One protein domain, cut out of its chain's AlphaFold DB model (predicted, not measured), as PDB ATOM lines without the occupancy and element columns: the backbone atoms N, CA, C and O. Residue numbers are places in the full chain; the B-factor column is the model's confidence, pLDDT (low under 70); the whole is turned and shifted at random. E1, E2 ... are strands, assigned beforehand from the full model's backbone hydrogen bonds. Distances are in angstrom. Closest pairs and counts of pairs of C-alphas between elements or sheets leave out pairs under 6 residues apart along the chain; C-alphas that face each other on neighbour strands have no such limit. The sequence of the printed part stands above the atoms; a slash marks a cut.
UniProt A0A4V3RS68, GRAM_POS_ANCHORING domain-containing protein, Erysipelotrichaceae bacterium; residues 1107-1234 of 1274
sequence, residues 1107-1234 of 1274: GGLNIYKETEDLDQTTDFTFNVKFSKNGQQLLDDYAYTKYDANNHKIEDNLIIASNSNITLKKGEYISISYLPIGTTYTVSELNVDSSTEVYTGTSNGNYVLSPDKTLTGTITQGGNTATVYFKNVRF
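Overview. This is residues 1107 to 1234 of the 1274 residues of the protein "GRAM_POS_ANCHORING domain-containing protein" of Erysipelotrichaceae bacterium (UniProt A0A4V3RS68). Two strongly twisted sheets stand face to face as a sandwich, one of seven strands and one of four, with most strands running along the long axis. The hairpins E3-E4 and E8-E9 make the two edges of the larger sheet. The printed part has 128 residues with no named helix and eleven named strands, E1 to E11 in order along the chain; its class is all strand. The larger sheet has the order E4, E3, E6, E1, E11, E8, E9 and is mixed; the smaller, E5, E2, E7, E10, is antiparallel. The whole is compact and rounded, with a radius of gyration of the C-alphas of 13.9 A and spans of 38 by 30 by 25 A.

Arrangement. E1, residues 1107 to 1115, is an inner strand, parallel to E11, residues 1225 to 1233, at 13 degrees, with N 1110 and O 1225 2.7 A apart. On its other side E1 is antiparallel to E6, residues 1172 to 1179, with N 1175 and O 1109 2.8 A apart. E3, residues 1141 to 1146, is the antiparallel neighbour of E6, N 1146 to O 1172 being 2.8 A. E3 forms a hairpin with the edge strand E4, residues 1152 to 1159, N 1159 to O 1141 being 2.8 A. Beside E11 is E8, residues 1195 to 1202, antiparallel, with N 1198 and O 1230 2.8 A apart. E8 forms a hairpin with the edge strand E9, residues 1205 to 1208, N 1207 to O 1199 being 2.8 A. In the smaller sheet, E2, residues 1124 to 1132, is antiparallel to E5, residues 1163 to 1167, with N 1126 and O 1165 2.8 A apart, and to E7, residues 1183 to 1188, with N 1183 and O 1131 2.7 A apart. E10, residues 1213 to 1217, is antiparallel to E7, N 1186 to O 1214 being 2.9 A. Between the sheets, the closest C-alphas of E1 and E5, those of Lys 1113 and Leu 1167, are 6.4 A apart.

Along the chain. E1 begins at C-alpha 1107, (137.718, 85.588, 160.373), and is 26.8 A long. E2 is 26.5 A long, E6 20.5 A and E8 20.9 A. E4 bends by 75 degrees at residue 1156, and E6 by 53 degrees at residue 1176. E11, 26.8 A long, ends at C-alpha 1233, (131.585, 111.034, 180.974).

Size, cuts and confidence. The two C-alphas farthest apart, those of Leu 1118 and Asn 1133, are 41.1 A apart. The printed part has no cut and no long link. The mean pLDDT of the printed part is 83.7, with 14 residues under 70, among them 1117 to 1121 and 1220 to 1223.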
ATOM      1  N   GLY A1107     138.644  84.517 160.020       78.69
ATOM      2  CA  GLY A1107     137.718  85.588 160.373       78.69
ATOM      3  C   GLY A1107     138.451  86.915 160.485       78.69
ATOM      4  O   GLY A1107     139.665  86.986 160.305       78.69
ATOM      5  N   GLY A1108     137.711  87.963 160.812       87.62
ATOM      6  CA  GLY A1108     138.281  89.270 161.114       87.62
ATOM      7  C   GLY A1108     137.799  89.799 162.457       87.62
ATOM      8  O   GLY A1108     136.899  89.218 163.070       87.62
ATOM      9  N   LEU A1109     138.379  90.914 162.886       92.25
ATOM     10  CA  LEU A1109     137.947  91.674 164.054       92.25
ATOM     11  C   LEU A1109     137.861  93.159 163.697       92.25
ATOM     12  O   LEU A1109     138.865  93.748 163.313       92.25
ATOM     13  N   ASN A1110     136.690  93.756 163.884       94.31
ATOM     14  CA  ASN A1110     136.494  95.195 163.852       94.31
ATOM     15  C   ASN A1110     136.426  95.751 165.276       94.31
ATOM     16  O   ASN A1110     135.703  95.197 166.109       94.31
ATOM     17  N   ILE A1111     137.129  96.851 165.538       94.81
ATOM     18  CA  ILE A1111     137.144  97.536 166.837       94.81
ATOM     19  C   ILE A1111     136.691  98.976 166.620       94.81
ATOM     20  O   ILE A1111     137.438  99.743 166.029       94.81
ATOM     21  N   TYR A1112     135.490  99.317 167.087       94.19
ATOM     22  CA  TYR A1112     134.872 100.637 166.946       94.19
ATOM     23  C   TYR A1112     135.013 101.465 168.215       94.19
ATOM     24  O   TYR A1112     134.776 100.954 169.320       94.19
ATOM     25  N   LYS A1113     135.295 102.760 168.046       93.00
ATOM     26  CA  LYS A1113     135.292 103.736 169.130       93.00
ATOM     27  C   LYS A1113     134.137 104.725 169.001       93.00
ATOM     28  O   LYS A1113     134.001 105.442 168.023       93.00
ATOM     29  N   GLU A1114     133.337 104.822 170.053       89.75
ATOM     30  CA  GLU A1114     132.319 105.848 170.250       89.75
ATOM     31  C   GLU A1114     132.584 106.649 171.535       89.75
ATOM     32  O   GLU A1114     133.100 106.141 172.536       89.75
ATOM     33  N   THR A1115     132.177 107.915 171.552       84.25
ATOM     34  CA  THR A1115     132.129 108.718 172.780       84.25
ATOM     35  C   THR A1115     130.962 109.701 172.725       84.25
ATOM     36  O   THR A1115     130.606 110.198 171.653       84.25
ATOM     37  N   GLU A1116     130.341 109.957 173.878       79.62
ATOM     38  CA  GLU A1116     129.354 111.035 174.040       79.62
ATOM     39  C   GLU A1116     130.011 112.414 174.192       79.62
ATOM     40  O   GLU A1116     129.322 113.433 174.122       79.62
ATOM     41  N   ASP A1117     131.337 112.456 174.336       69.00
ATOM     42  CA  ASP A1117     132.092 113.700 174.380       69.00
ATOM     43  C   ASP A1117     131.988 114.463 173.051       69.00
ATOM     44  O   ASP A1117     131.901 113.887 171.958       69.00
ATOM     45  N   LEU A1118     131.947 115.793 173.156       58.09
ATOM     46  CA  LEU A1118     131.839 116.696 172.007       58.09
ATOM     47  C   LEU A1118     133.157 116.816 171.234       58.09
ATOM     48  O   LEU A1118     133.123 117.163 170.055       58.09
ATOM     49  N   ASP A1119     134.285 116.512 171.876       63.94
ATOM     50  CA  ASP A1119     135.603 116.539 171.253       63.94
ATOM     51  C   ASP A1119     135.768 115.353 170.292       63.94
ATOM     52  O   ASP A1119     135.680 114.189 170.684       63.94
ATOM     53  N   GLN A1120     135.954 115.663 169.010       61.62
ATOM     54  CA  GLN A1120     136.170 114.672 167.957       61.62
ATOM     55  C   GLN A1120     137.654 114.329 167.767       61.62
ATOM     56  O   GLN A1120     137.967 113.382 167.056       61.62
ATOM     57  N   THR A1121     138.561 115.079 168.401       69.00
ATOM     58  CA  THR A1121     140.008 115.006 168.145       69.00
ATOM     59  C   THR A1121     140.774 114.132 169.134       69.00
ATOM     60  O   THR A1121     141.933 113.817 168.883       69.00
ATOM     61  N   THR A1122     140.137 113.710 170.234       79.31
ATOM     62  CA  THR A1122     140.777 112.904 171.280       79.31
ATOM     63  C   THR A1122     141.153 111.504 170.781       79.31
ATOM     64  O   THR A1122     140.283 110.747 170.343       79.31
ATOM     65  N   ASP A1123     142.421 111.127 170.958       81.50
ATOM     66  CA  ASP A1123     142.901 109.763 170.721       81.50
ATOM     67  C   ASP A1123     142.628 108.843 171.910       81.50
ATOM     68  O   ASP A1123     143.008 109.113 173.053       81.50
ATOM     69  N   PHE A1124     142.031 107.690 171.626       85.19
ATOM     70  CA  PHE A1124     141.829 106.626 172.600       85.19
ATOM     71  C   PHE A1124     142.753 105.451 172.291       85.19
ATOM     72  O   PHE A1124     142.710 104.878 171.203       85.19
ATOM     73  N   THR A1125     143.585 105.067 173.261       86.81
ATOM     74  CA  THR A1125     144.545 103.966 173.104       86.81
ATOM     75  C   THR A1125     143.942 102.627 173.519       86.81
ATOM     76  O   THR A1125     143.473 102.468 174.650       86.81
ATOM     77  N   PHE A1126     144.044 101.633 172.636       88.44
ATOM     78  CA  PHE A1126     143.608 100.259 172.868       88.44
ATOM     79  C   PHE A1126     144.784  99.292 172.809       88.44
ATOM     80  O   PHE A1126     145.594  99.353 171.895       88.44
ATOM     81  N   ASN A1127     144.836  98.344 173.739       89.31
ATOM     82  CA  ASN A1127     145.707  97.178 173.667       89.31
ATOM     83  C   ASN A1127     144.926  95.987 173.106       89.31
ATOM     84  O   ASN A1127     143.843  95.668 173.608       89.31
ATOM     85  N   VAL A1128     145.477  95.310 172.097       91.69
ATOM     86  CA  VAL A1128     144.823  94.174 171.431       91.69
ATOM     87  C   VAL A1128     145.660  92.912 171.604       91.69
ATOM     88  O   VAL A1128     146.817  92.842 171.201       91.69
ATOM     89  N   LYS A1129     145.069  91.870 172.191       92.38
ATOM     90  CA  LYS A1129     145.707  90.566 172.421       92.38
ATOM     91  C   LYS A1129     144.992  89.472 171.650       92.38
ATOM     92  O   LYS A1129     143.772  89.354 171.736       92.38
ATOM     93  N   PHE A1130     145.758  88.607 170.991       94.00
ATOM     94  CA  PHE A1130     145.250  87.424 170.305       94.00
ATOM     95  C   PHE A1130     145.824  86.159 170.933       94.00
ATOM     96  O   PHE A1130     147.031  86.021 171.132       94.00
ATOM     97  N   SER A1131     144.959  85.192 171.214       91.56
ATOM     98  CA  SER A1131     145.364  83.900 171.757       91.56
ATOM     99  C   SER A1131     144.558  82.759 171.158       91.56
ATOM    100  O   SER A1131     143.428  82.934 170.712       91.56
ATOM    101  N   LYS A1132     145.117  81.553 171.155       87.62
ATOM    102  CA  LYS A1132     144.422  80.331 170.752       87.62
ATOM    103  C   LYS A1132     144.833  79.199 171.675       87.62
ATOM    104  O   LYS A1132     146.017  78.989 171.920       87.62
ATOM    105  N   ASN A1133     143.854  78.482 172.229       85.12
ATOM    106  CA  ASN A1133     144.082  77.440 173.241       85.12
ATOM    107  C   ASN A1133     144.925  77.922 174.445       85.12
ATOM    108  O   ASN A1133     145.708  77.156 175.005       85.12
ATOM    109  N   GLY A1134     144.784  79.196 174.829       79.12
ATOM    110  CA  GLY A1134     145.523  79.805 175.939       79.12
ATOM    111  C   GLY A1134     146.973  80.197 175.628       79.12
ATOM    112  O   GLY A1134     147.669  80.645 176.533       79.12
ATOM    113  N   GLN A1135     147.437  80.051 174.383       85.50
ATOM    114  CA  GLN A1135     148.746  80.537 173.935       85.50
ATOM    115  C   GLN A1135     148.584  81.789 173.076       85.50
ATOM    116  O   GLN A1135     147.676  81.849 172.249       85.50
ATOM    117  N   GLN A1136     149.458  82.776 173.268       88.94
ATOM    118  CA  GLN A1136     149.498  83.986 172.447       88.94
ATOM    119  C   GLN A1136     149.807  83.639 170.983       88.94
ATOM    120  O   GLN A1136     150.649  82.779 170.716       88.94
ATOM    121  N   LEU A1137     149.122  84.296 170.044       89.44
ATOM    122  CA  LEU A1137     149.467  84.206 168.626       89.44
ATOM    123  C   LEU A1137     150.718  85.036 168.347       89.44
ATOM    124  O   LEU A1137     150.864  86.140 168.865       89.44
ATOM    125  N   LEU A1138     151.616  84.467 167.548       88.75
ATOM    126  CA  LEU A1138     152.952  85.008 167.287       88.75
ATOM    127  C   LEU A1138     153.111  85.568 165.876       88.75
ATOM    128  O   LEU A1138     154.137  86.157 165.571       88.75
ATOM    129  N   ASP A1139     152.121  85.329 165.020       89.56
ATOM    130  CA  ASP A1139     152.064  85.923 163.692       89.56
ATOM    131  C   ASP A1139     151.608  87.379 163.784       89.56
ATOM    132  O   ASP A1139     150.762  87.721 164.616       89.56
ATOM    133  N   ASP A1140     152.125  88.190 162.871       89.69
ATOM    134  CA  ASP A1140     151.629  89.534 162.594       89.69
ATOM    135  C   ASP A1140     150.348  89.447 161.741       89.69
ATOM    136  O   ASP A1140     150.189  88.531 160.925       89.69
ATOM    137  N   TYR A1141     149.426  90.396 161.914       89.38
ATOM    138  CA  TYR A1141     148.158  90.467 161.176       89.38
ATOM    139  C   TYR A1141     147.995  91.820 160.501       89.38
ATOM    140  O   TYR A1141     148.302  92.838 161.104       89.38
ATOM    141  N   ALA A1142     147.474  91.838 159.277       86.94
ATOM    142  CA  ALA A1142     147.176  93.082 158.592       86.94
ATOM    143  C   ALA A1142     145.891  93.707 159.150       86.94
ATOM    144  O   ALA A1142     144.894  93.003 159.383       86.94
ATOM    145  N   TYR A1143     145.894  95.026 159.307       88.38
ATOM    146  CA  TYR A1143     144.690  95.789 159.597       88.38
ATOM    147  C   TYR A1143     144.579  97.048 158.734       88.38
ATOM    148  O   TYR A1143     145.511  97.465 158.049       88.38
ATOM    149  N   THR A1144     143.376  97.604 158.711       83.94
ATOM    150  CA  THR A1144     143.030  98.837 158.005       83.94
ATOM    151  C   THR A1144     142.207  99.697 158.947       83.94
ATOM    152  O   THR A1144     141.311  99.167 159.607       83.94
ATOM    153  N   LYS A1145     142.498 100.991 159.015       88.31
ATOM    154  CA  LYS A1145     141.768 101.958 159.834       88.31
ATOM    155  C   LYS A1145     140.778 102.731 158.973       88.31
ATOM    156  O   LYS A1145     141.051 103.035 157.811       88.31
ATOM    157  N   TYR A1146     139.624 103.024 159.546       88.44
ATOM    158  CA  TYR A1146     138.506 103.674 158.889       88.44
ATOM    159  C   TYR A1146     137.946 104.791 159.763       88.44
ATOM    160  O   TYR A1146     137.978 104.702 160.993       88.44
ATOM    161  N   ASP A1147     137.396 105.808 159.112       86.31
ATOM    162  CA  ASP A1147     136.669 106.891 159.761       86.31
ATOM    163  C   ASP A1147     135.232 106.473 160.121       86.31
ATOM    164  O   ASP A1147     134.776 105.359 159.837       86.31
ATOM    165  N   ALA A1148     134.492 107.400 160.730       83.31
ATOM    166  CA  ALA A1148     133.084 107.216 161.081       83.31
ATOM    167  C   ALA A1148     132.151 106.992 159.873       83.31
ATOM    168  O   ALA A1148     131.027 106.519 160.050       83.31
ATOM    169  N   ASN A1149     132.607 107.322 158.662       82.38
ATOM    170  CA  ASN A1149     131.867 107.231 157.406       82.38
ATOM    171  C   ASN A1149     132.283 106.007 156.565       82.38
ATOM    172  O   ASN A1149     131.860 105.878 155.416       82.38
ATOM    173  N   ASN A1150     133.083 105.092 157.129       82.88
ATOM    174  CA  ASN A1150     133.687 103.939 156.453       82.88
ATOM    175  C   ASN A1150     134.666 104.296 155.318       82.88
ATOM    176  O   ASN A1150     134.966 103.435 154.479       82.88
ATOM    177  N   HIS A1151     135.205 105.513 155.271       76.75
ATOM    178  CA  HIS A1151     136.363 105.789 154.429       76.75
ATOM    179  C   HIS A1151     137.602 105.200 155.082       76.75
ATOM    180  O   HIS A1151     137.816 105.314 156.286       76.75
ATOM    181  N   LYS A1152     138.428 104.553 154.267       77.88
ATOM    182  CA  LYS A1152     139.740 104.085 154.693       77.88
ATOM    183  C   LYS A1152     140.614 105.310 154.979       77.88
ATOM    184  O   LYS A1152     140.839 106.097 154.068       77.88
ATOM    185  N   ILE A1153     141.090 105.422 156.216       76.81
ATOM    186  CA  ILE A1153     142.071 106.431 156.636       76.81
ATOM    187  C   ILE A1153     143.479 105.878 156.408       76.81
ATOM    188  O   ILE A1153     144.342 106.578 155.900       76.81
ATOM    189  N   GLU A1154     143.703 104.604 156.751       68.56
ATOM    190  CA  GLU A1154     145.041 104.001 156.747       68.56
ATOM    191  C   GLU A1154     144.973 102.529 156.344       68.56
ATOM    192  O   GLU A1154     144.072 101.795 156.769       68.56
ATOM    193  N   ASP A1155     145.941 102.055 155.560       72.81
ATOM    194  CA  ASP A1155     146.076 100.642 155.215       72.81
ATOM    195  C   ASP A1155     147.524 100.151 155.190       72.81
ATOM    196  O   ASP A1155     148.456 100.875 155.517       72.81
ATOM    197  N   ASN A1156     147.698  98.864 154.862       67.44
ATOM    198  CA  ASN A1156     148.999  98.194 154.891       67.44
ATOM    199  C   ASN A1156     149.681  98.305 156.262       67.44
ATOM    200  O   ASN A1156     150.892  98.479 156.352       67.44
ATOM    201  N   LEU A1157     148.895  98.164 157.327       75.31
ATOM    202  CA  LEU A1157     149.369  98.199 158.703       75.31
ATOM    203  C   LEU A1157     149.451  96.784 159.258       75.31
ATOM    204  O   LEU A1157     148.618  95.941 158.920       75.31
ATOM    205  N   ILE A1158     150.415  96.531 160.141       82.19
ATOM    206  CA  ILE A1158     150.543  95.256 160.850       82.19
ATOM    207  C   ILE A1158     150.293  95.429 162.341       82.19
ATOM    208  O   ILE A1158     150.648  96.436 162.939       82.19
ATOM    209  N   ILE A1159     149.665  94.425 162.946       84.06
ATOM    210  CA  ILE A1159     149.445  94.341 164.382       84.06
ATOM    211  C   ILE A1159     149.892  92.970 164.886       84.06
ATOM    212  O   ILE A1159     149.419  91.925 164.426       84.06
ATOM    213  N   ALA A1160     150.808  92.972 165.852       85.75
ATOM    214  CA  ALA A1160     151.169  91.787 166.614       85.75
ATOM    215  C   ALA A1160     150.241  91.642 167.830       85.75
ATOM    216  O   ALA A1160     149.584  92.582 168.286       85.75
ATOM    217  N   SER A1161     150.166  90.439 168.401       85.69
ATOM    218  CA  SER A1161     149.445  90.287 169.665       85.69
ATOM    219  C   SER A1161     150.144  91.077 170.773       85.69
ATOM    220  O   SER A1161     151.350  90.942 170.953       85.69
ATOM    221  N   ASN A1162     149.347  91.757 171.600       82.44
ATOM    222  CA  ASN A1162     149.772  92.654 172.676       82.44
ATOM    223  C   ASN A1162     150.307  94.018 172.193       82.44
ATOM    224  O   ASN A1162     150.923  94.723 172.987       82.44
ATOM    225  N   SER A1163     150.035  94.402 170.944       77.94
ATOM    226  CA  SER A1163     150.309  95.747 170.429       77.94
ATOM    227  C   SER A1163     149.222  96.751 170.830       77.94
ATOM    228  O   SER A1163     148.093  96.377 171.172       77.94
ATOM    229  N   ASN A1164     149.580  98.035 170.785       83.19
ATOM    230  CA  ASN A1164     148.670  99.149 171.021       83.19
ATOM    231  C   ASN A1164     148.250  99.795 169.696       83.19
ATOM    232  O   ASN A1164     149.033  99.818 168.754       83.19
ATOM    233  N   ILE A1165     147.033 100.331 169.653       83.25
ATOM    234  CA  ILE A1165     146.475 101.116 168.543       83.25
ATOM    235  C   ILE A1165     145.769 102.360 169.091       83.25
ATOM    236  O   ILE A1165     145.402 102.392 170.271       83.25
ATOM    237  N   THR A1166     145.514 103.339 168.231       84.81
ATOM    238  CA  THR A1166     144.783 104.573 168.546       84.81
ATOM    239  C   THR A1166     143.553 104.727 167.656       84.81
ATOM    240  O   THR A1166     143.590 104.394 166.475       84.81
ATOM    241  N   LEU A1167     142.441 105.186 168.236       87.94
ATOM    242  CA  LEU A1167     141.198 105.493 167.520       87.94
ATOM    243  C   LEU A1167     140.601 106.796 168.050       87.94
ATOM    244  O   LEU A1167     140.516 106.968 169.268       87.94
ATOM    245  N   LYS A1168     140.111 107.654 167.154       87.75
ATOM    246  CA  LYS A1168     139.298 108.835 167.479       87.75
ATOM    247  C   LYS A1168     137.810 108.493 167.505       87.75
ATOM    248  O   LYS A1168     137.387 107.348 167.321       87.75
ATOM    249  N   LYS A1169     136.972 109.493 167.778       87.50
ATOM    250  CA  LYS A1169     135.516 109.323 167.824       87.50
ATOM    251  C   LYS A1169     134.968 108.864 166.470       87.50
ATOM    252  O   LYS A1169     135.081 109.568 165.476       87.50
ATOM    253  N   GLY A1170     134.271 107.733 166.475       87.06
ATOM    254  CA  GLY A1170     133.621 107.146 165.305       87.06
ATOM    255  C   GLY A1170     134.554 106.293 164.445       87.06
ATOM    256  O   GLY A1170     134.060 105.520 163.630       87.06
ATOM    257  N   GLU A1171     135.869 106.364 164.654       92.50
ATOM    258  CA  GLU A1171     136.832 105.548 163.921       92.50
ATOM    259  C   GLU A1171     136.774 104.073 164.337       92.50
ATOM    260  O   GLU A1171     136.380 103.709 165.456       92.50
ATOM    261  N   TYR A1172     137.222 103.208 163.430       93.94
ATOM    262  CA  TYR A1172     137.406 101.794 163.715       93.94
ATOM    263  C   TYR A1172     138.568 101.190 162.932       93.94
ATOM    264  O   TYR A1172     138.890 101.625 161.831       93.94
ATOM    265  N   ILE A1173     139.168 100.126 163.466       93.19
ATOM    266  CA  ILE A1173     140.066  99.269 162.680       93.19
ATOM    267  C   ILE A1173     139.371  97.983 162.254       93.19
ATOM    268  O   ILE A1173     138.492  97.488 162.957       93.19
ATOM    269  N   SER A1174     139.820  97.411 161.140       91.00
ATOM    270  CA  SER A1174     139.444  96.090 160.644       91.00
ATOM    271  C   SER A1174     140.679  95.214 160.477       91.00
ATOM    272  O   SER A1174     141.511  95.454 159.604       91.00
ATOM    273  N   ILE A1175     140.799  94.191 161.318       90.94
ATOM    274  CA  ILE A1175     141.869  93.191 161.281       90.94
ATOM    275  C   ILE A1175     141.377  91.996 160.478       90.94
ATOM    276  O   ILE A1175     140.317  91.439 160.778       90.94
ATOM    277  N   SER A1176     142.162  91.567 159.495       82.75
ATOM    278  CA  SER A1176     141.789  90.474 158.597       82.75
ATOM    279  C   SER A1176     142.564  89.182 158.880       82.75
ATOM    280  O   SER A1176     143.610  89.159 159.529       82.75
ATOM    281  N   TYR A1177     142.033  88.071 158.371       82.31
ATOM    282  CA  TYR A1177     142.689  86.764 158.336       82.31
ATOM    283  C   TYR A1177     143.115  86.162 159.689       82.31
ATOM    284  O   TYR A1177     144.058  85.371 159.768       82.31
ATOM    285  N   LEU A1178     142.381  86.468 160.761       86.69
ATOM    286  CA  LEU A1178     142.561  85.825 162.059       86.69
ATOM    287  C   LEU A1178     142.118  84.349 161.992       86.69
ATOM    288  O   LEU A1178     141.032  84.045 161.485       86.69
ATOM    289  N   PRO A1179     142.893  83.396 162.544       83.88
ATOM    290  CA  PRO A1179     142.501  81.992 162.553       83.88
ATOM    291  C   PRO A1179     141.171  81.767 163.286       83.88
ATOM    292  O   PRO A1179     140.945  82.313 164.365       83.88
ATOM    293  N   ILE A1180     140.318  80.877 162.772       82.75
ATOM    294  CA  ILE A1180     139.091  80.471 163.479       82.75
ATOM    295  C   ILE A1180     139.450  79.856 164.843       82.75
ATOM    296  O   ILE A1180     140.386  79.054 164.953       82.75
ATOM    297  N   GLY A1181     138.699  80.223 165.879       83.44
ATOM    298  CA  GLY A1181     138.926  79.843 167.273       83.44
ATOM    299  C   GLY A1181     139.932  80.731 168.011       83.44
ATOM    300  O   GLY A1181     140.275  80.414 169.148       83.44
ATOM    301  N   THR A1182     140.425  81.806 167.389       90.31
ATOM    302  CA  THR A1182     141.225  82.834 168.071       90.31
ATOM    303  C   THR A1182     140.364  83.572 169.086       90.31
ATOM    304  O   THR A1182     139.323  84.119 168.733       90.31
ATOM    305  N   THR A1183     140.808  83.610 170.335       93.69
ATOM    306  CA  THR A1183     140.274  84.474 171.382       93.69
ATOM    307  C   THR A1183     140.988  85.815 171.321       93.69
ATOM    308  O   THR A1183     142.215  85.864 171.428       93.69
ATOM    309  N   TYR A1184     140.224  86.892 171.166       93.81
ATOM    310  CA  TYR A1184     140.735  88.255 171.211       93.81
ATOM    311  C   TYR A1184     140.354  88.922 172.534       93.81
ATOM    312  O   TYR A1184     139.258  88.698 173.053       93.81
ATOM    313  N   THR A1185     141.241  89.762 173.054       94.31
ATOM    314  CA  THR A1185     140.987  90.637 174.200       94.31
ATOM    315  C   THR A1185     141.403  92.049 173.821       94.31
ATOM    316  O   THR A1185     142.542  92.257 173.414       94.31
ATOM    317  N   VAL A1186     140.477  92.997 173.941       95.50
ATOM    318  CA  VAL A1186     140.693  94.416 173.648       95.50
ATOM    319  C   VAL A1186     140.499  95.198 174.940       95.50
ATOM    320  O   VAL A1186     139.481  95.004 175.609       95.50
ATOM    321  N   SER A1187     141.456  96.051 175.293       92.56
ATOM    322  CA  SER A1187     141.431  96.862 176.517       92.56
ATOM    323  C   SER A1187     141.727  98.324 176.203       92.56
ATOM    324  O   SER A1187     142.714  98.601 175.531       92.56
ATOM    325  N   GLU A1188     140.927  99.253 176.717       91.38
ATOM    326  CA  GLU A1188     141.172 100.695 176.582       91.38
ATOM    327  C   GLU A1188     142.035 101.199 177.753       91.38
ATOM    328  O   GLU A1188     141.678 100.997 178.917       91.38
ATOM    329  N   LEU A1189     143.190 101.813 177.464       84.69
ATOM    330  CA  LEU A1189     144.214 102.132 178.473       84.69
ATOM    331  C   LEU A1189     144.060 103.542 179.074       84.69
ATOM    332  O   LEU A1189     144.114 103.696 180.294       84.69
ATOM    333  N   ASN A1190     143.803 104.557 178.243       73.69
ATOM    334  CA  ASN A1190     143.843 105.976 178.632       73.69
ATOM    335  C   ASN A1190     142.467 106.531 179.044       73.69
ATOM    336  O   ASN A1190     142.036 107.577 178.569       73.69
ATOM    337  N   VAL A1191     141.746 105.823 179.917       75.25
ATOM    338  CA  VAL A1191     140.396 106.241 180.341       75.25
ATOM    339  C   VAL A1191     140.440 106.921 181.704       75.25
ATOM    340  O   VAL A1191     140.795 106.275 182.698       75.25
ATOM    341  N   ASP A1192     140.012 108.184 181.754       72.31
ATOM    342  CA  ASP A1192     139.928 108.976 182.982       72.31
ATOM    343  C   ASP A1192     138.967 108.373 184.029       72.31
ATOM    344  O   ASP A1192     138.106 107.541 183.737       72.31
ATOM    345  N   SER A1193     139.126 108.773 185.293       73.00
ATOM    346  CA  SER A1193     138.338 108.240 186.415       73.00
ATOM    347  C   SER A1193     136.874 108.702 186.425       73.00
ATOM    348  O   SER A1193     136.063 108.127 187.152       73.00
ATOM    349  N   SER A1194     136.532 109.721 185.632       75.69
ATOM    350  CA  SER A1194     135.180 110.267 185.469       75.69
ATOM    351  C   SER A1194     134.414 109.680 184.274       75.69
ATOM    352  O   SER A1194     133.255 110.038 184.049       75.69
ATOM    353  N   THR A1195     135.041 108.763 183.538       82.00
ATOM    354  CA  THR A1195     134.504 108.127 182.336       82.00
ATOM    355  C   THR A1195     134.177 106.669 182.612       82.00
ATOM    356  O   THR A1195     135.036 105.876 183.002       82.00
ATOM    357  N   GLU A1196     132.926 106.290 182.371       87.62
ATOM    358  CA  GLU A1196     132.544 104.884 182.327       87.62
ATOM    359  C   GLU A1196     132.673 104.358 180.894       87.62
ATOM    360  O   GLU A1196     132.215 104.990 179.938       87.62
ATOM    361  N   VAL A1197     133.271 103.174 180.755       88.19
ATOM    362  CA  VAL A1197     133.410 102.485 179.468       88.19
ATOM    363  C   VAL A1197     132.301 101.460 179.331       88.19
ATOM    364  O   VAL A1197     132.145 100.556 180.154       88.19
ATOM    365  N   TYR A1198     131.552 101.572 178.251       90.38
ATOM    366  CA  TYR A1198     130.516 100.641 177.855       90.38
ATOM    367  C   TYR A1198     131.013  99.843 176.652       90.38
ATOM    368  O   TYR A1198     131.511 100.409 175.687       90.38
ATOM    369  N   THR A1199     130.887  98.519 176.693       91.44
ATOM    370  CA  THR A1199     131.368  97.643 175.614       91.44
ATOM    371  C   THR A1199     130.241  96.785 175.053       91.44
ATOM    372  O   THR A1199     129.307  96.435 175.778       91.44
ATOM    373  N   GLY A1200     130.299  96.444 173.768       88.06
ATOM    374  CA  GLY A1200     129.261  95.651 173.108       88.06
ATOM    375  C   GLY A1200     129.768  94.908 171.876       88.06
ATOM    376  O   GLY A1200     130.812  95.237 171.325       88.06
ATOM    377  N   THR A1201     129.021  93.895 171.434       83.00
ATOM    378  CA  THR A1201     129.291  93.130 170.197       83.00
ATOM    379  C   THR A1201     128.296  93.436 169.071       83.00
ATOM    380  O   THR A1201     128.342  92.831 168.004       83.00
ATOM    381  N   SER A1202     127.376  94.371 169.305       74.81
ATOM    382  CA  SER A1202     126.413  94.874 168.321       74.81
ATOM    383  C   SER A1202     126.133  96.345 168.607       74.81
ATOM    384  O   SER A1202     126.035  96.718 169.779       74.81
ATOM    385  N   ASN A1203     125.995  97.151 167.552       66.88
ATOM    386  CA  ASN A1203     125.700  98.577 167.669       66.88
ATOM    387  C   ASN A1203     124.378  98.775 168.441       66.88
ATOM    388  O   ASN A1203     123.380  98.107 168.153       66.88
ATOM    389  N   GLY A1204     124.382  99.633 169.464       62.16
ATOM    390  CA  GLY A1204     123.204  99.928 170.289       62.16
ATOM    391  C   GLY A1204     122.981  99.034 171.519       62.16
ATOM    392  O   GLY A1204     122.145  99.377 172.355       62.16
ATOM    393  N   ASN A1205     123.727  97.932 171.689       78.00
ATOM    394  CA  ASN A1205     123.647  97.067 172.877       78.00
ATOM    395  C   ASN A1205     124.969  97.074 173.652       78.00
ATOM    396  O   ASN A1205     125.838  96.230 173.419       78.00
ATOM    397  N   TYR A1206     125.093  97.992 174.611       84.56
ATOM    398  CA  TYR A1206     126.294  98.118 175.433       84.56
ATOM    399  C   TYR A1206     126.074  97.650 176.873       84.56
ATOM    400  O   TYR A1206     124.999  97.817 177.453       84.56
ATOM    401  N   VAL A1207     127.128  97.097 177.466       86.81
ATOM    402  CA  VAL A1207     127.203  96.713 178.876       86.81
ATOM    403  C   VAL A1207     128.368  97.460 179.514       86.81
ATOM    404  O   VAL A1207     129.458  97.509 178.944       86.81
ATOM    405  N   LEU A1208     128.138  98.036 180.697       87.94
ATOM    406  CA  LEU A1208     129.189  98.670 181.492       87.94
ATOM    407  C   LEU A1208     130.344  97.679 181.704       87.94
ATOM    408  O   LEU A1208     130.115  96.571 182.193       87.94
ATOM    409  N   SER A1209     131.563  98.082 181.346       87.88
ATOM    410  CA  SER A1209     132.794  97.308 181.518       87.88
ATOM    411  C   SER A1209     133.689  97.993 182.557       87.88
ATOM    412  O   SER A1209     134.456  98.894 182.212       87.88
ATOM    413  N   PRO A1210     133.615  97.586 183.841       80.62
ATOM    414  CA  PRO A1210     134.432  98.175 184.906       80.62
ATOM    415  C   PRO A1210     135.936  98.023 184.656       80.62
ATOM    416  O   PRO A1210     136.716  98.902 185.006       80.62
ATOM    417  N   ASP A1211     136.319  96.924 184.003       83.94
ATOM    418  CA  ASP A1211     137.708  96.582 183.692       83.94
ATOM    419  C   ASP A1211     138.150  97.131 182.322       83.94
ATOM    420  O   ASP A1211     139.228  96.782 181.836       83.94
ATOM    421  N   LYS A1212     137.308  97.952 181.666       89.88
ATOM    422  CA  LYS A1212     137.593  98.633 180.385       89.88
ATOM    423  C   LYS A1212     138.037  97.671 179.277       89.88
ATOM    424  O   LYS A1212     138.823  98.015 178.400       89.88
ATOM    425  N   THR A1213     137.561  96.431 179.355       90.81
ATOM    426  CA  THR A1213     138.042  95.307 178.552       90.81
ATOM    427  C   THR A1213     136.868  94.531 177.972       90.81
ATOM    428  O   THR A1213     135.843  94.348 178.635       90.81
ATOM    429  N   LEU A1214     137.029  94.031 176.750       93.31
ATOM    430  CA  LEU A1214     136.104  93.104 176.109       93.31
ATOM    431  C   LEU A1214     136.879  91.912 175.540       93.31
ATOM    432  O   LEU A1214     137.942  92.062 174.943       93.31
ATOM    433  N   THR A1215     136.338  90.709 175.732       92.12
ATOM    434  CA  THR A1215     136.900  89.460 175.196       92.12
ATOM    435  C   THR A1215     135.875  88.754 174.317       92.12
ATOM    436  O   THR A1215     134.693  88.713 174.656       92.12
ATOM    437  N   GLY A1216     136.326  88.153 173.219       90.12
ATOM    438  CA  GLY A1216     135.487  87.325 172.353       90.12
ATOM    439  C   GLY A1216     136.288  86.272 171.596       90.12
ATOM    440  O   GLY A1216     137.468  86.051 171.867       90.12
ATOM    441  N   THR A1217     135.642  85.568 170.669       88.69
ATOM    442  CA  THR A1217     136.283  84.511 169.876       88.69
ATOM    443  C   THR A1217     135.852  84.590 168.418       88.69
ATOM    444  O   THR A1217     134.673  84.770 168.128       88.69
ATOM    445  N   ILE A1218     136.806  84.410 167.508       87.19
ATOM    446  CA  ILE A1218     136.569  84.316 166.067       87.19
ATOM    447  C   ILE A1218     135.909  82.969 165.754       87.19
ATOM    448  O   ILE A1218     136.500  81.913 165.989       87.19
ATOM    449  N   THR A1219     134.687  82.983 165.228       78.31
ATOM    450  CA  THR A1219     133.900  81.776 164.931       78.31
ATOM    451  C   THR A1219     133.862  81.462 163.433       78.31
ATOM    452  O   THR A1219     134.196  82.285 162.585       78.31
ATOM    453  N   GLN A1220     133.506  80.221 163.092       61.59
ATOM    454  CA  GLN A1220     133.368  79.770 161.707       61.59
ATOM    455  C   GLN A1220     132.055  80.304 161.112       61.59
ATOM    456  O   GLN A1220     131.011  80.131 161.734       61.59
ATOM    457  N   GLY A1221     132.092  80.913 159.921       49.84
ATOM    458  CA  GLY A1221     130.878  81.419 159.256       49.84
ATOM    459  C   GLY A1221     131.035  82.684 158.407       49.84
ATOM    460  O   GLY A1221     130.047  83.139 157.849       49.84
ATOM    461  N   GLY A1222     132.242  83.248 158.283       48.19
ATOM    462  CA  GLY A1222     132.516  84.368 157.369       48.19
ATOM    463  C   GLY A1222     132.183  85.765 157.904       48.19
ATOM    464  O   GLY A1222     132.451  86.737 157.210       48.19
ATOM    465  N   ASN A1223     131.669  85.897 159.132       59.38
ATOM    466  CA  ASN A1223     131.440  87.208 159.739       59.38
ATOM    467  C   ASN A1223     132.683  87.691 160.494       59.38
ATOM    468  O   ASN A1223     133.189  87.014 161.391       59.38
ATOM    469  N   THR A1224     133.138  88.895 160.156       81.56
ATOM    470  CA  THR A1224     134.090  89.677 160.948       81.56
ATOM    471  C   THR A1224     133.471  89.971 162.315       81.56
ATOM    472  O   THR A1224     132.405  90.586 162.407       81.56
ATOM    473  N   ALA A1225     134.109  89.503 163.391       87.81
ATOM    474  CA  ALA A1225     133.688  89.829 164.748       87.81
ATOM    475  C   ALA A1225     133.762  91.344 164.927       87.81
ATOM    476  O   ALA A1225     134.699  91.965 164.451       87.81
ATOM    477  N   THR A1226     132.786  91.950 165.589       91.69
ATOM    478  CA  THR A1226     132.773  93.401 165.789       91.69
ATOM    479  C   THR A1226     132.624  93.713 167.264       91.69
ATOM    480  O   THR A1226     131.821  93.083 167.955       91.69
ATOM    481  N   VAL A1227     133.413  94.667 167.745       93.38
ATOM    482  CA  VAL A1227     133.375  95.143 169.124       93.38
ATOM    483  C   VAL A1227     133.269  96.656 169.135       93.38
ATOM    484  O   VAL A1227     133.896  97.328 168.324       93.38
ATOM    485  N   TYR A1228     132.475  97.173 170.062       93.00
ATOM    486  CA  TYR A1228     132.240  98.598 170.238       93.00
ATOM    487  C   TYR A1228     132.687  99.006 171.635       93.00
ATOM    488  O   TYR A1228     132.339  98.330 172.607       93.00
ATOM    489  N   PHE A1229     133.420 100.110 171.725       93.44
ATOM    490  CA  PHE A1229     133.803 100.771 172.967       93.44
ATOM    491  C   PHE A1229     133.193 102.165 172.988       93.44
ATOM    492  O   PHE A1229     133.559 103.009 172.177       93.44
ATOM    493  N   LYS A1230     132.274 102.406 173.920       91.81
ATOM    494  CA  LYS A1230     131.589 103.681 174.104       91.81
ATOM    495  C   LYS A1230     131.989 104.315 175.431       91.81
ATOM    496  O   LYS A1230     131.711 103.747 176.486       91.81
ATOM    497  N   ASN A1231     132.578 105.506 175.380       90.50
ATOM    498  CA  ASN A1231     132.883 106.290 176.578       90.50
ATOM    499  C   ASN A1231     131.734 107.238 176.919       90.50
ATOM    500  O   ASN A1231     131.201 107.926 176.046       90.50
ATOM    501  N   VAL A1232     131.358 107.260 178.199       86.44
ATOM    502  CA  VAL A1232     130.353 108.177 178.746       86.44
ATOM    503  C   VAL A1232     130.949 108.879 179.960       86.44
ATOM    504  O   VAL A1232     131.231 108.242 180.979       86.44
ATOM    505  N   ARG A1233     131.137 110.197 179.857       80.50
ATOM    506  CA  ARG A1233     131.585 111.034 180.974       80.50
ATOM    507  C   ARG A1233     130.430 111.383 181.898       80.50
ATOM    508  O   ARG A1233     129.384 111.865 181.464       80.50
ATOM    509  N   PHE A1234     130.642 111.211 183.200       67.94
ATOM    510  CA  PHE A1234     129.682 111.627 184.217       67.94
ATOM    511  C   PHE A1234     130.223 112.805 185.015       67.94
ATOM    512  O   PHE A1234     131.165 112.689 185.797       67.94
TER     513      PHE A1234